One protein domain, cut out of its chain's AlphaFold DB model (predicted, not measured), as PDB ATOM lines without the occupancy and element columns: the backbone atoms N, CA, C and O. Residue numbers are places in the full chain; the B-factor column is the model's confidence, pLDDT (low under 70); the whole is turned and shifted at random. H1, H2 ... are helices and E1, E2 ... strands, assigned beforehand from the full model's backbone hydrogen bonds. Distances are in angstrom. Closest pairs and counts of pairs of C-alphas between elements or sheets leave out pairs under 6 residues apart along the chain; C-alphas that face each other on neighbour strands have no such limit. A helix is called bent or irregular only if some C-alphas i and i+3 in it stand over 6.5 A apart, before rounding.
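Overview. This is residues 39 to 110 of the 114 residues of an uncharacterized protein of Sphingobium sp. YR768 (UniProt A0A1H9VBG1). A narrow ribbon of two parallel strands, E1 and E2, makes the core, and the longest helix, H5, packs along it. The short helix H4 lies beyond the end of E1, while H1, H2 and H3 form a loose group towards the strands' other end, where residues 42 to 47 stick out. The printed part has 72 residues with five named helices and two named strands, in the order H1 H2 H3 E1 H4 H5 E2; the class is mixed, helices and strands. It is only just loose, close to compact, with a radius of gyration of the C-alphas of 13.7 A, and only just elongated, spanning 41 by 27 by 20 A.

Along the chain. H1 is residues 39 to 42, from C-alpha 39 at (6.314, 86.315, 37.276). H2 is residues 45 to 52, 10.7 A, and H3 residues 59 to 64. E1 is residues 69 to 74, 16.0 A. H4, residues 82 to 86, is irregular: C-alphas 82 and 85 are 7.3 A apart. H5 is residues 89 to 99, 15.4 A. E2, residues 103 to 108, is 17.0 A long and ends with C-alpha 108 at (0.331, 77.746, 15.943).

Arrangement. E1 and E2 are parallel neighbours at 30 degrees; N 70 and O 103 are within hydrogen-bond range at 2.8 A, as are N 107 and O 72 at 2.9 A. E1, H4, H5 and E2 form a strand-helix-strand unit, two parallel strands joined through helices, with a right-handed crossover. The closest C-alphas of H5 and E2 are those of Lys 94 and Ala 104, 5.4 A. H4 and H5 meet only through their link. H2 and H3 only just touch, with 3 pairs of C-alphas within 8 A, the closest Tyr 52 and Arg 59 at 5.8 A. H1 and H2 are only just apart, 8.3 A at their closest. Every O i to N i+4 pair is within hydrogen-bond range in H2, H3 and H5; H4 has 0 of 1, with 1 of 2 O i to N i+3 pairs, and H1 is too short for an O i to N i+4 pair.

Size, cuts and confidence. The farthest C-alphas, Gln 42 and Ala 82, are 41.0 A apart. The printed part has no cut, and no link is long. The mean pLDDT of the printed part is 80.2; residues 39 to 43, 79 to 81 and 108 to 110 are under 70.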
ATOM      1  N   ASP A  39       7.394  85.515  36.669       65.31
ATOM      2  CA  ASP A  39       6.314  86.315  37.276       65.31
ATOM      3  C   ASP A  39       4.912  85.682  37.150       65.31
ATOM      4  O   ASP A  39       3.878  86.351  37.139       65.31
ATOM      5  N   ARG A  40       4.830  84.348  37.064       61.62
ATOM      6  CA  ARG A  40       3.552  83.628  36.927       61.62
ATOM      7  C   ARG A  40       2.599  83.875  38.095       61.62
ATOM      8  O   ARG A  40       1.393  83.777  37.893       61.62
ATOM      9  N   SER A  41       3.113  84.217  39.277       61.28
ATOM     10  CA  SER A  41       2.310  84.614  40.441       61.28
ATOM     11  C   SER A  41       1.575  85.946  40.248       61.28
ATOM     12  O   SER A  41       0.576  86.177  40.923       61.28
ATOM     13  N   GLN A  42       2.024  86.799  39.320       63.25
ATOM     14  CA  GLN A  42       1.400  88.090  39.013       63.25
ATOM     15  C   GLN A  42       0.309  87.993  37.931       63.25
ATOM     16  O   GLN A  42      -0.395  88.967  37.658       63.25
ATOM     17  N   LEU A  43       0.138  86.828  37.292       68.31
ATOM     18  CA  LEU A  43      -0.882  86.634  36.265       68.31
ATOM     19  C   LEU A  43      -2.263  86.430  36.900       68.31
ATOM     20  O   LEU A  43      -2.472  85.526  37.708       68.31
ATOM     21  N   GLY A  44      -3.239  87.234  36.472       74.94
ATOM     22  CA  GLY A  44      -4.633  87.075  36.888       74.94
ATOM     23  C   GLY A  44      -5.193  85.688  36.544       74.94
ATOM     24  O   GLY A  44      -4.849  85.096  35.517       74.94
ATOM     25  N   CYS A  45      -6.101  85.190  37.386       74.50
ATOM     26  CA  CYS A  45      -6.710  83.858  37.286       74.50
ATOM     27  C   CYS A  45      -7.266  83.524  35.888       74.50
ATOM     28  O   CYS A  45      -7.124  82.393  35.427       74.50
ATOM     29  N   THR A  46      -7.821  84.508  35.177       75.88
ATOM     30  CA  THR A  46      -8.328  84.351  33.806       75.88
ATOM     31  C   THR A  46      -7.225  83.981  32.807       75.88
ATOM     32  O   THR A  46      -7.407  83.073  31.997       75.88
ATOM     33  N   ASN A  47      -6.052  84.619  32.882       77.69
ATOM     34  CA  ASN A  47      -4.929  84.315  31.987       77.69
ATOM     35  C   ASN A  47      -4.349  82.925  32.270       77.69
ATOM     36  O   ASN A  47      -4.011  82.193  31.340       77.69
ATOM     37  N   LEU A  48      -4.289  82.539  33.546       76.00
ATOM     38  CA  LEU A  48      -3.847  81.208  33.959       76.00
ATOM     39  C   LEU A  48      -4.818  80.117  33.483       76.00
ATOM     40  O   LEU A  48      -4.378  79.097  32.959       76.00
ATOM     41  N   ALA A  49      -6.131  80.351  33.569       77.94
ATOM     42  CA  ALA A  49      -7.136  79.409  33.077       77.94
ATOM     43  C   ALA A  49      -6.979  79.127  31.571       77.94
ATOM     44  O   ALA A  49      -7.004  77.968  31.155       77.94
ATOM     45  N   HIS A  50      -6.742  80.164  30.760       80.25
ATOM     46  CA  HIS A  50      -6.465  79.992  29.333       80.25
ATOM     47  C   HIS A  50      -5.127  79.292  29.064       80.25
ATOM     48  O   HIS A  50      -5.057  78.460  28.163       80.25
ATOM     49  N   ALA A  51      -4.087  79.576  29.853       76.44
ATOM     50  CA  ALA A  51      -2.773  78.946  29.710       76.44
ATOM     51  C   ALA A  51      -2.767  77.438  30.034       76.44
ATOM     52  O   ALA A  51      -1.853  76.731  29.610       76.44
ATOM     53  N   TYR A  52      -3.762  76.945  30.782       78.75
ATOM     54  CA  TYR A  52      -3.908  75.527  31.142       78.75
ATOM     55  C   TYR A  52      -4.970  74.784  30.313       78.75
ATOM     56  O   TYR A  52      -5.114  73.559  30.424       78.75
ATOM     57  N   ALA A  53      -5.743  75.494  29.492       77.62
ATOM     58  CA  ALA A  53      -6.781  74.892  28.665       77.62
ATOM     59  C   ALA A  53      -6.163  73.942  27.619       77.62
ATOM     60  O   ALA A  53      -5.205  74.295  26.939       77.62
ATOM     61  N   GLY A  54      -6.699  72.721  27.497       76.75
ATOM     62  CA  GLY A  54      -6.203  71.718  26.540       76.75
ATOM     63  C   GLY A  54      -4.830  71.113  26.872       76.75
ATOM     64  O   GLY A  54      -4.204  70.520  25.997       76.75
ATOM     65  N   THR A  55      -4.357  71.265  28.115       80.81
ATOM     66  CA  THR A  55      -3.101  70.676  28.625       80.81
ATOM     67  C   THR A  55      -3.366  69.694  29.769       80.81
ATOM     68  O   THR A  55      -2.681  69.716  30.787       80.81
ATOM     69  N   ASP A  56      -4.411  68.864  29.659       80.75
ATOM     70  CA  ASP A  56      -4.830  67.943  30.733       80.75
ATOM     71  C   ASP A  56      -3.683  67.055  31.245       80.75
ATOM     72  O   ASP A  56      -3.599  66.776  32.438       80.75
ATOM     73  N   ASP A  57      -2.757  66.685  30.364       80.44
ATOM     74  CA  ASP A  57      -1.587  65.856  30.638       80.44
ATOM     75  C   ASP A  57      -0.475  66.556  31.441       80.44
ATOM     76  O   ASP A  57       0.346  65.867  32.049       80.44
ATOM     77  N   GLN A  58      -0.441  67.894  31.450       81.81
ATOM     78  CA  GLN A  58       0.590  68.725  32.102       81.81
ATOM     79  C   GLN A  58       0.004  69.790  33.051       81.81
ATOM     80  O   GLN A  58       0.740  70.612  33.600       81.81
ATOM     81  N   ARG A  59      -1.318  69.799  33.268       82.44
ATOM     82  CA  ARG A  59      -2.041  70.862  33.989       82.44
ATOM     83  C   ARG A  59      -1.521  71.094  35.406       82.44
ATOM     84  O   ARG A  59      -1.344  72.243  35.798       82.44
ATOM     85  N   GLU A  60      -1.303  70.034  36.176       82.50
ATOM     86  CA  GLU A  60      -0.860  70.163  37.572       82.50
ATOM     87  C   GLU A  60       0.585  70.674  37.665       82.50
ATOM     88  O   GLU A  60       0.887  71.538  38.486       82.50
ATOM     89  N   GLU A  61       1.456  70.241  36.750       84.06
ATOM     90  CA  GLU A  61       2.836  70.733  36.629       84.06
ATOM     91  C   GLU A  61       2.868  72.222  36.239       84.06
ATOM     92  O   GLU A  61       3.668  72.999  36.763       84.06
ATOM     93  N   LEU A  62       1.961  72.641  35.353       81.50
ATOM     94  CA  LEU A  62       1.814  74.033  34.938       81.50
ATOM     95  C   LEU A  62       1.279  74.924  36.069       81.50
ATOM     96  O   LEU A  62       1.817  76.014  36.276       81.50
ATOM     97  N   LYS A  63       0.274  74.451  36.822       80.25
ATOM     98  CA  LYS A  63      -0.293  75.147  37.991       80.25
ATOM     99  C   LYS A  63       0.718  75.331  39.115       80.25
ATOM    100  O   LYS A  63       0.721  76.385  39.742       80.25
ATOM    101  N   ALA A  64       1.562  74.327  39.361       80.81
ATOM    102  CA  ALA A  64       2.605  74.404  40.380       80.81
ATOM    103  C   ALA A  64       3.606  75.537  40.102       80.81
ATOM    104  O   ALA A  64       4.236  76.038  41.029       80.81
ATOM    105  N   GLY A  65       3.766  75.947  38.834       74.00
ATOM    106  CA  GLY A  65       4.538  77.132  38.445       74.00
ATOM    107  C   GLY A  65       6.048  77.041  38.696       74.00
ATOM    108  O   GLY A  65       6.770  77.975  38.368       74.00
ATOM    109  N   ASN A  66       6.533  75.919  39.228       76.38
ATOM    110  CA  ASN A  66       7.923  75.700  39.627       76.38
ATOM    111  C   ASN A  66       8.781  75.032  38.538       76.38
ATOM    112  O   ASN A  66       9.961  74.768  38.761       76.38
ATOM    113  N   ARG A  67       8.198  74.751  37.366       80.19
ATOM    114  CA  ARG A  67       8.875  74.136  36.217       80.19
ATOM    115  C   ARG A  67       8.940  75.083  35.025       80.19
ATOM    116  O   ARG A  67       8.020  75.865  34.750       80.19
ATOM    117  N   MET A  68      10.036  74.965  34.277       83.81
ATOM    118  CA  MET A  68      10.195  75.636  32.992       83.81
ATOM    119  C   MET A  68       9.092  75.179  32.032       83.81
ATOM    120  O   MET A  68       8.784  73.993  31.963       83.81
ATOM    121  N   ASN A  69       8.503  76.126  31.299       86.69
ATOM    122  CA  ASN A  69       7.491  75.835  30.284       86.69
ATOM    123  C   ASN A  69       7.996  76.283  28.915       86.69
ATOM    124  O   ASN A  69       8.288  77.463  28.723       86.69
ATOM    125  N   ILE A  70       8.090  75.348  27.976       88.56
ATOM    126  CA  ILE A  70       8.665  75.560  26.651       88.56
ATOM    127  C   ILE A  70       7.544  75.816  25.641       88.56
ATOM    128  O   ILE A  70       6.637  75.003  25.473       88.56
ATOM    129  N   GLY A  71       7.616  76.937  24.925       89.44
ATOM    130  CA  GLY A  71       6.730  77.213  23.795       89.44
ATOM    131  C   GLY A  71       7.261  76.589  22.503       89.44
ATOM    132  O   GLY A  71       8.316  76.985  22.016       89.44
ATOM    133  N   ILE A  72       6.521  75.651  21.917       89.25
ATOM    134  CA  ILE A  72       6.840  75.026  20.629       89.25
ATOM    135  C   ILE A  72       6.048  75.737  19.528       89.25
ATOM    136  O   ILE A  72       4.816  75.701  19.516       89.25
ATOM    137  N   VAL A  73       6.749  76.353  18.575       88.75
ATOM    138  CA  VAL A  73       6.142  76.990  17.398       88.75
ATOM    139  C   VAL A  73       6.449  76.145  16.167       88.75
ATOM    140  O   VAL A  73       7.595  76.076  15.732       88.75
ATOM    141  N   SER A  74       5.425  75.498  15.603       84.19
ATOM    142  CA  SER A  74       5.569  74.674  14.396       84.19
ATOM    143  C   SER A  74       5.152  75.437  13.137       84.19
ATOM    144  O   SER A  74       4.174  76.187  13.147       84.19
ATOM    145  N   ALA A  75       5.895  75.219  12.048       83.56
ATOM    146  CA  ALA A  75       5.559  75.695  10.704       83.56
ATOM    147  C   ALA A  75       4.634  74.727   9.935       83.56
ATOM    148  O   ALA A  75       4.215  75.035   8.817       83.56
ATOM    149  N   TYR A  76       4.329  73.560  10.510       81.00
ATOM    150  CA  TYR A  76       3.428  72.585   9.905       81.00
ATOM    151  C   TYR A  76       1.990  73.118   9.821       81.00
ATOM    152  O   TYR A  76       1.470  73.718  10.765       81.00
ATOM    153  N   ASN A  77       1.347  72.866   8.682       80.06
ATOM    154  CA  ASN A  77      -0.077  73.086   8.459       80.06
ATOM    155  C   ASN A  77      -0.616  71.974   7.543       80.06
ATOM    156  O   ASN A  77       0.127  71.464   6.705       80.06
ATOM    157  N   ASP A  78      -1.897  71.633   7.691       75.00
ATOM    158  CA  ASP A  78      -2.529  70.513   6.977       75.00
ATOM    159  C   ASP A  78      -2.873  70.820   5.502       75.00
ATOM    160  O   ASP A  78      -3.232  69.908   4.763       75.00
ATOM    161  N   MET A  79      -2.781  72.081   5.046       68.62
ATOM    162  CA  MET A  79      -3.240  72.494   3.705       68.62
ATOM    163  C   MET A  79      -2.148  72.520   2.624       68.62
ATOM    164  O   MET A  79      -2.446  72.237   1.471       68.62
ATOM    165  N   LEU A  80      -0.902  72.866   2.956       62.03
ATOM    166  CA  LEU A  80       0.231  72.987   2.023       62.03
ATOM    167  C   LEU A  80       1.519  72.727   2.812       62.03
ATOM    168  O   LEU A  80       1.895  73.556   3.646       62.03
ATOM    169  N   SER A  81       2.215  71.601   2.608       64.75
ATOM    170  CA  SER A  81       3.395  71.358   3.444       64.75
ATOM    171  C   SER A  81       4.492  70.476   2.852       64.75
ATOM    172  O   SER A  81       4.543  69.274   3.082       64.75
ATOM    173  N   ALA A  82       5.509  71.129   2.279       71.56
ATOM    174  CA  ALA A  82       6.885  70.623   2.354       71.56
ATOM    175  C   ALA A  82       7.340  70.415   3.823       71.56
ATOM    176  O   ALA A  82       8.271  69.666   4.095       71.56
ATOM    177  N   HIS A  83       6.651  71.041   4.787       80.19
ATOM    178  CA  HIS A  83       6.889  70.907   6.224       80.19
ATOM    179  C   HIS A  83       6.107  69.756   6.879       80.19
ATOM    180  O   HIS A  83       6.085  69.672   8.107       80.19
ATOM    181  N   ALA A  84       5.500  68.849   6.100       81.81
ATOM    182  CA  ALA A  84       4.841  67.646   6.625       81.81
ATOM    183  C   ALA A  84       5.774  66.798   7.503       81.81
ATOM    184  O   ALA A  84       5.342  66.184   8.476       81.81
ATOM    185  N   VAL A  85       7.077  66.863   7.222       85.62
ATOM    186  CA  VAL A  85       8.141  66.247   8.025       85.62
ATOM    187  C   VAL A  85       8.119  66.676   9.498       85.62
ATOM    188  O   VAL A  85       8.554  65.911  10.352       85.62
ATOM    189  N   TYR A  86       7.575  67.852   9.829       86.00
ATOM    190  CA  TYR A  86       7.493  68.354  11.204       86.00
ATOM    191  C   TYR A  86       6.232  67.924  11.960       86.00
ATOM    192  O   TYR A  86       6.119  68.252  13.138       86.00
ATOM    193  N   TYR A  87       5.302  67.187  11.341       84.75
ATOM    194  CA  TYR A  87       4.014  66.824  11.949       84.75
ATOM    195  C   TYR A  87       4.156  66.179  13.339       84.75
ATOM    196  O   TYR A  87       3.499  66.602  14.288       84.75
ATOM    197  N   ARG A  88       5.072  65.210  13.481       89.38
ATOM    198  CA  ARG A  88       5.251  64.434  14.723       89.38
ATOM    199  C   ARG A  88       6.285  64.993  15.698       89.38
ATOM    200  O   ARG A  88       6.365  64.544  16.838       89.38
ATOM    201  N   TYR A  89       7.082  65.973  15.281       89.44
ATOM    202  CA  TYR A  89       8.138  66.534  16.126       89.44
ATOM    203  C   TYR A  89       7.605  67.181  17.411       89.44
ATOM    204  O   TYR A  89       8.183  66.923  18.465       89.44
ATOM    205  N   PRO A  90       6.502  67.956  17.393       89.69
ATOM    206  CA  PRO A  90       5.956  68.539  18.612       89.69
ATOM    207  C   PRO A  90       5.594  67.509  19.690       89.69
ATOM    208  O   PRO A  90       5.818  67.775  20.867       89.69
ATOM    209  N   GLU A  91       5.073  66.338  19.307       88.38
ATOM    210  CA  GLU A  91       4.752  65.254  20.247       88.38
ATOM    211  C   GLU A  91       6.015  64.724  20.934       88.38
ATOM    212  O   GLU A  91       6.060  64.614  22.157       88.38
ATOM    213  N   MET A  92       7.066  64.456  20.152       91.81
ATOM    214  CA  MET A  92       8.343  63.958  20.675       91.81
ATOM    215  C   MET A  92       9.029  64.993  21.572       91.81
ATOM    216  O   MET A  92       9.491  64.661  22.660       91.81
ATOM    217  N   ILE A  93       9.027  66.265  21.165       91.38
ATOM    218  CA  ILE A  93       9.613  67.357  21.955       91.38
ATOM    219  C   ILE A  93       8.889  67.502  23.297       91.38
ATOM    220  O   ILE A  93       9.546  67.719  24.314       91.38
ATOM    221  N   LYS A  94       7.557  67.353  23.333       88.62
ATOM    222  CA  LYS A  94       6.808  67.349  24.598       88.62
ATOM    223  C   LYS A  94       7.256  66.219  25.520       88.62
ATOM    224  O   LYS A  94       7.431  66.470  26.707       88.62
ATOM    225  N   LEU A  95       7.440  65.008  24.994       90.44
ATOM    226  CA  LEU A  95       7.887  63.863  25.788       90.44
ATOM    227  C   LEU A  95       9.270  64.119  26.402       90.44
ATOM    228  O   LEU A  95       9.426  64.032  27.616       90.44
ATOM    229  N   TRP A  96      10.237  64.537  25.585       93.00
ATOM    230  CA  TRP A  96      11.596  64.822  26.053       93.00
ATOM    231  C   TRP A  96      11.655  65.990  27.035       93.00
ATOM    232  O   TRP A  96      12.418  65.955  27.997       93.00
ATOM    233  N   ALA A  97      10.828  67.021  26.832       90.00
ATOM    234  CA  ALA A  97      10.711  68.114  27.790       90.00
ATOM    235  C   ALA A  97      10.280  67.590  29.167       90.00
ATOM    236  O   ALA A  97      10.891  67.963  30.168       90.00
ATOM    237  N   ARG A  98       9.302  66.675  29.218       86.38
ATOM    238  CA  ARG A  98       8.848  66.067  30.478       86.38
ATOM    239  C   ARG A  98       9.921  65.217  31.135       86.38
ATOM    240  O   ARG A  98      10.102  65.319  32.344       86.38
ATOM    241  N   GLU A  99      10.649  64.422  30.357       89.62
ATOM    242  CA  GLU A  99      11.784  63.632  30.853       89.62
ATOM    243  C   GLU A  99      12.873  64.528  31.468       89.62
ATOM    244  O   GLU A  99      13.455  64.184  32.493       89.62
ATOM    245  N   ALA A 100      13.082  65.722  30.907       89.56
ATOM    246  CA  ALA A 100      13.977  66.744  31.449       89.56
ATOM    247  C   ALA A 100      13.364  67.574  32.600       89.56
ATOM    248  O   ALA A 100      13.997  68.501  33.106       89.56
ATOM    249  N   GLY A 101      12.133  67.274  33.025       86.94
ATOM    250  CA  GLY A 101      11.446  67.967  34.114       86.94
ATOM    251  C   GLY A 101      10.815  69.313  33.738       86.94
ATOM    252  O   GLY A 101      10.510  70.097  34.642       86.94
ATOM    253  N   ALA A 102      10.603  69.580  32.449       88.88
ATOM    254  CA  ALA A 102       9.937  70.764  31.912       88.88
ATOM    255  C   ALA A 102       8.562  70.426  31.300       88.88
ATOM    256  O   ALA A 102       8.308  69.310  30.853       88.88
ATOM    257  N   THR A 103       7.673  71.414  31.229       88.62
ATOM    258  CA  THR A 103       6.413  71.318  30.473       88.62
ATOM    259  C   THR A 103       6.595  71.924  29.086       88.62
ATOM    260  O   THR A 103       7.501  72.735  28.874       88.62
ATOM    261  N   ALA A 104       5.737  71.579  28.123       89.81
ATOM    262  CA  ALA A 104       5.828  72.161  26.789       89.81
ATOM    263  C   ALA A 104       4.460  72.328  26.123       89.81
ATOM    264  O   ALA A 104       3.658  71.398  26.035       89.81
ATOM    265  N   GLN A 105       4.215  73.517  25.577       88.25
ATOM    266  CA  GLN A 105       2.956  73.878  24.933       88.25
ATOM    267  C   GLN A 105       3.173  74.217  23.464       88.25
ATOM    268  O   GLN A 105       4.089  74.954  23.106       88.25
ATOM    269  N   VAL A 106       2.301  73.696  22.601       86.62
ATOM    270  CA  VAL A 106       2.361  73.954  21.160       86.62
ATOM    271  C   VAL A 106       1.474  75.139  20.833       86.62
ATOM    272  O   VAL A 106       0.292  75.155  21.167       86.62
ATOM    273  N   ARG A 107       2.035  76.114  20.124       78.38
ATOM    274  CA  ARG A 107       1.300  77.254  19.590       78.38
ATOM    275  C   ARG A 107       1.414  77.254  18.072       78.38
ATOM    276  O   ARG A 107       2.507  77.138  17.521       78.38
ATOM    277  N   ARG A 108       0.290  77.437  17.377       63.53
ATOM    278  CA  ARG A 108       0.331  77.746  15.943       63.53
ATOM    279  C   ARG A 108       0.846  79.171  15.766       63.53
ATOM    280  O   ARG A 108       0.389  80.090  16.453       63.53
ATOM    281  N   ARG A 109       1.779  79.368  14.833       60.69
ATOM    282  CA  ARG A 109       2.152  80.712  14.386       60.69
ATOM    283  C   ARG A 109       0.871  81.387  13.882       60.69
ATOM    284  O   ARG A 109       0.213  80.851  12.994       60.69
ATOM    285  N   ARG A 110       0.485  82.531  14.462       49.59
ATOM    286  CA  ARG A 110      -0.546  83.378  13.842       49.59
ATOM    287  C   ARG A 110      -0.027  83.714  12.447       49.59
ATOM    288  O   ARG A 110       1.111  84.168  12.342       49.59
TER     289      ARG A 110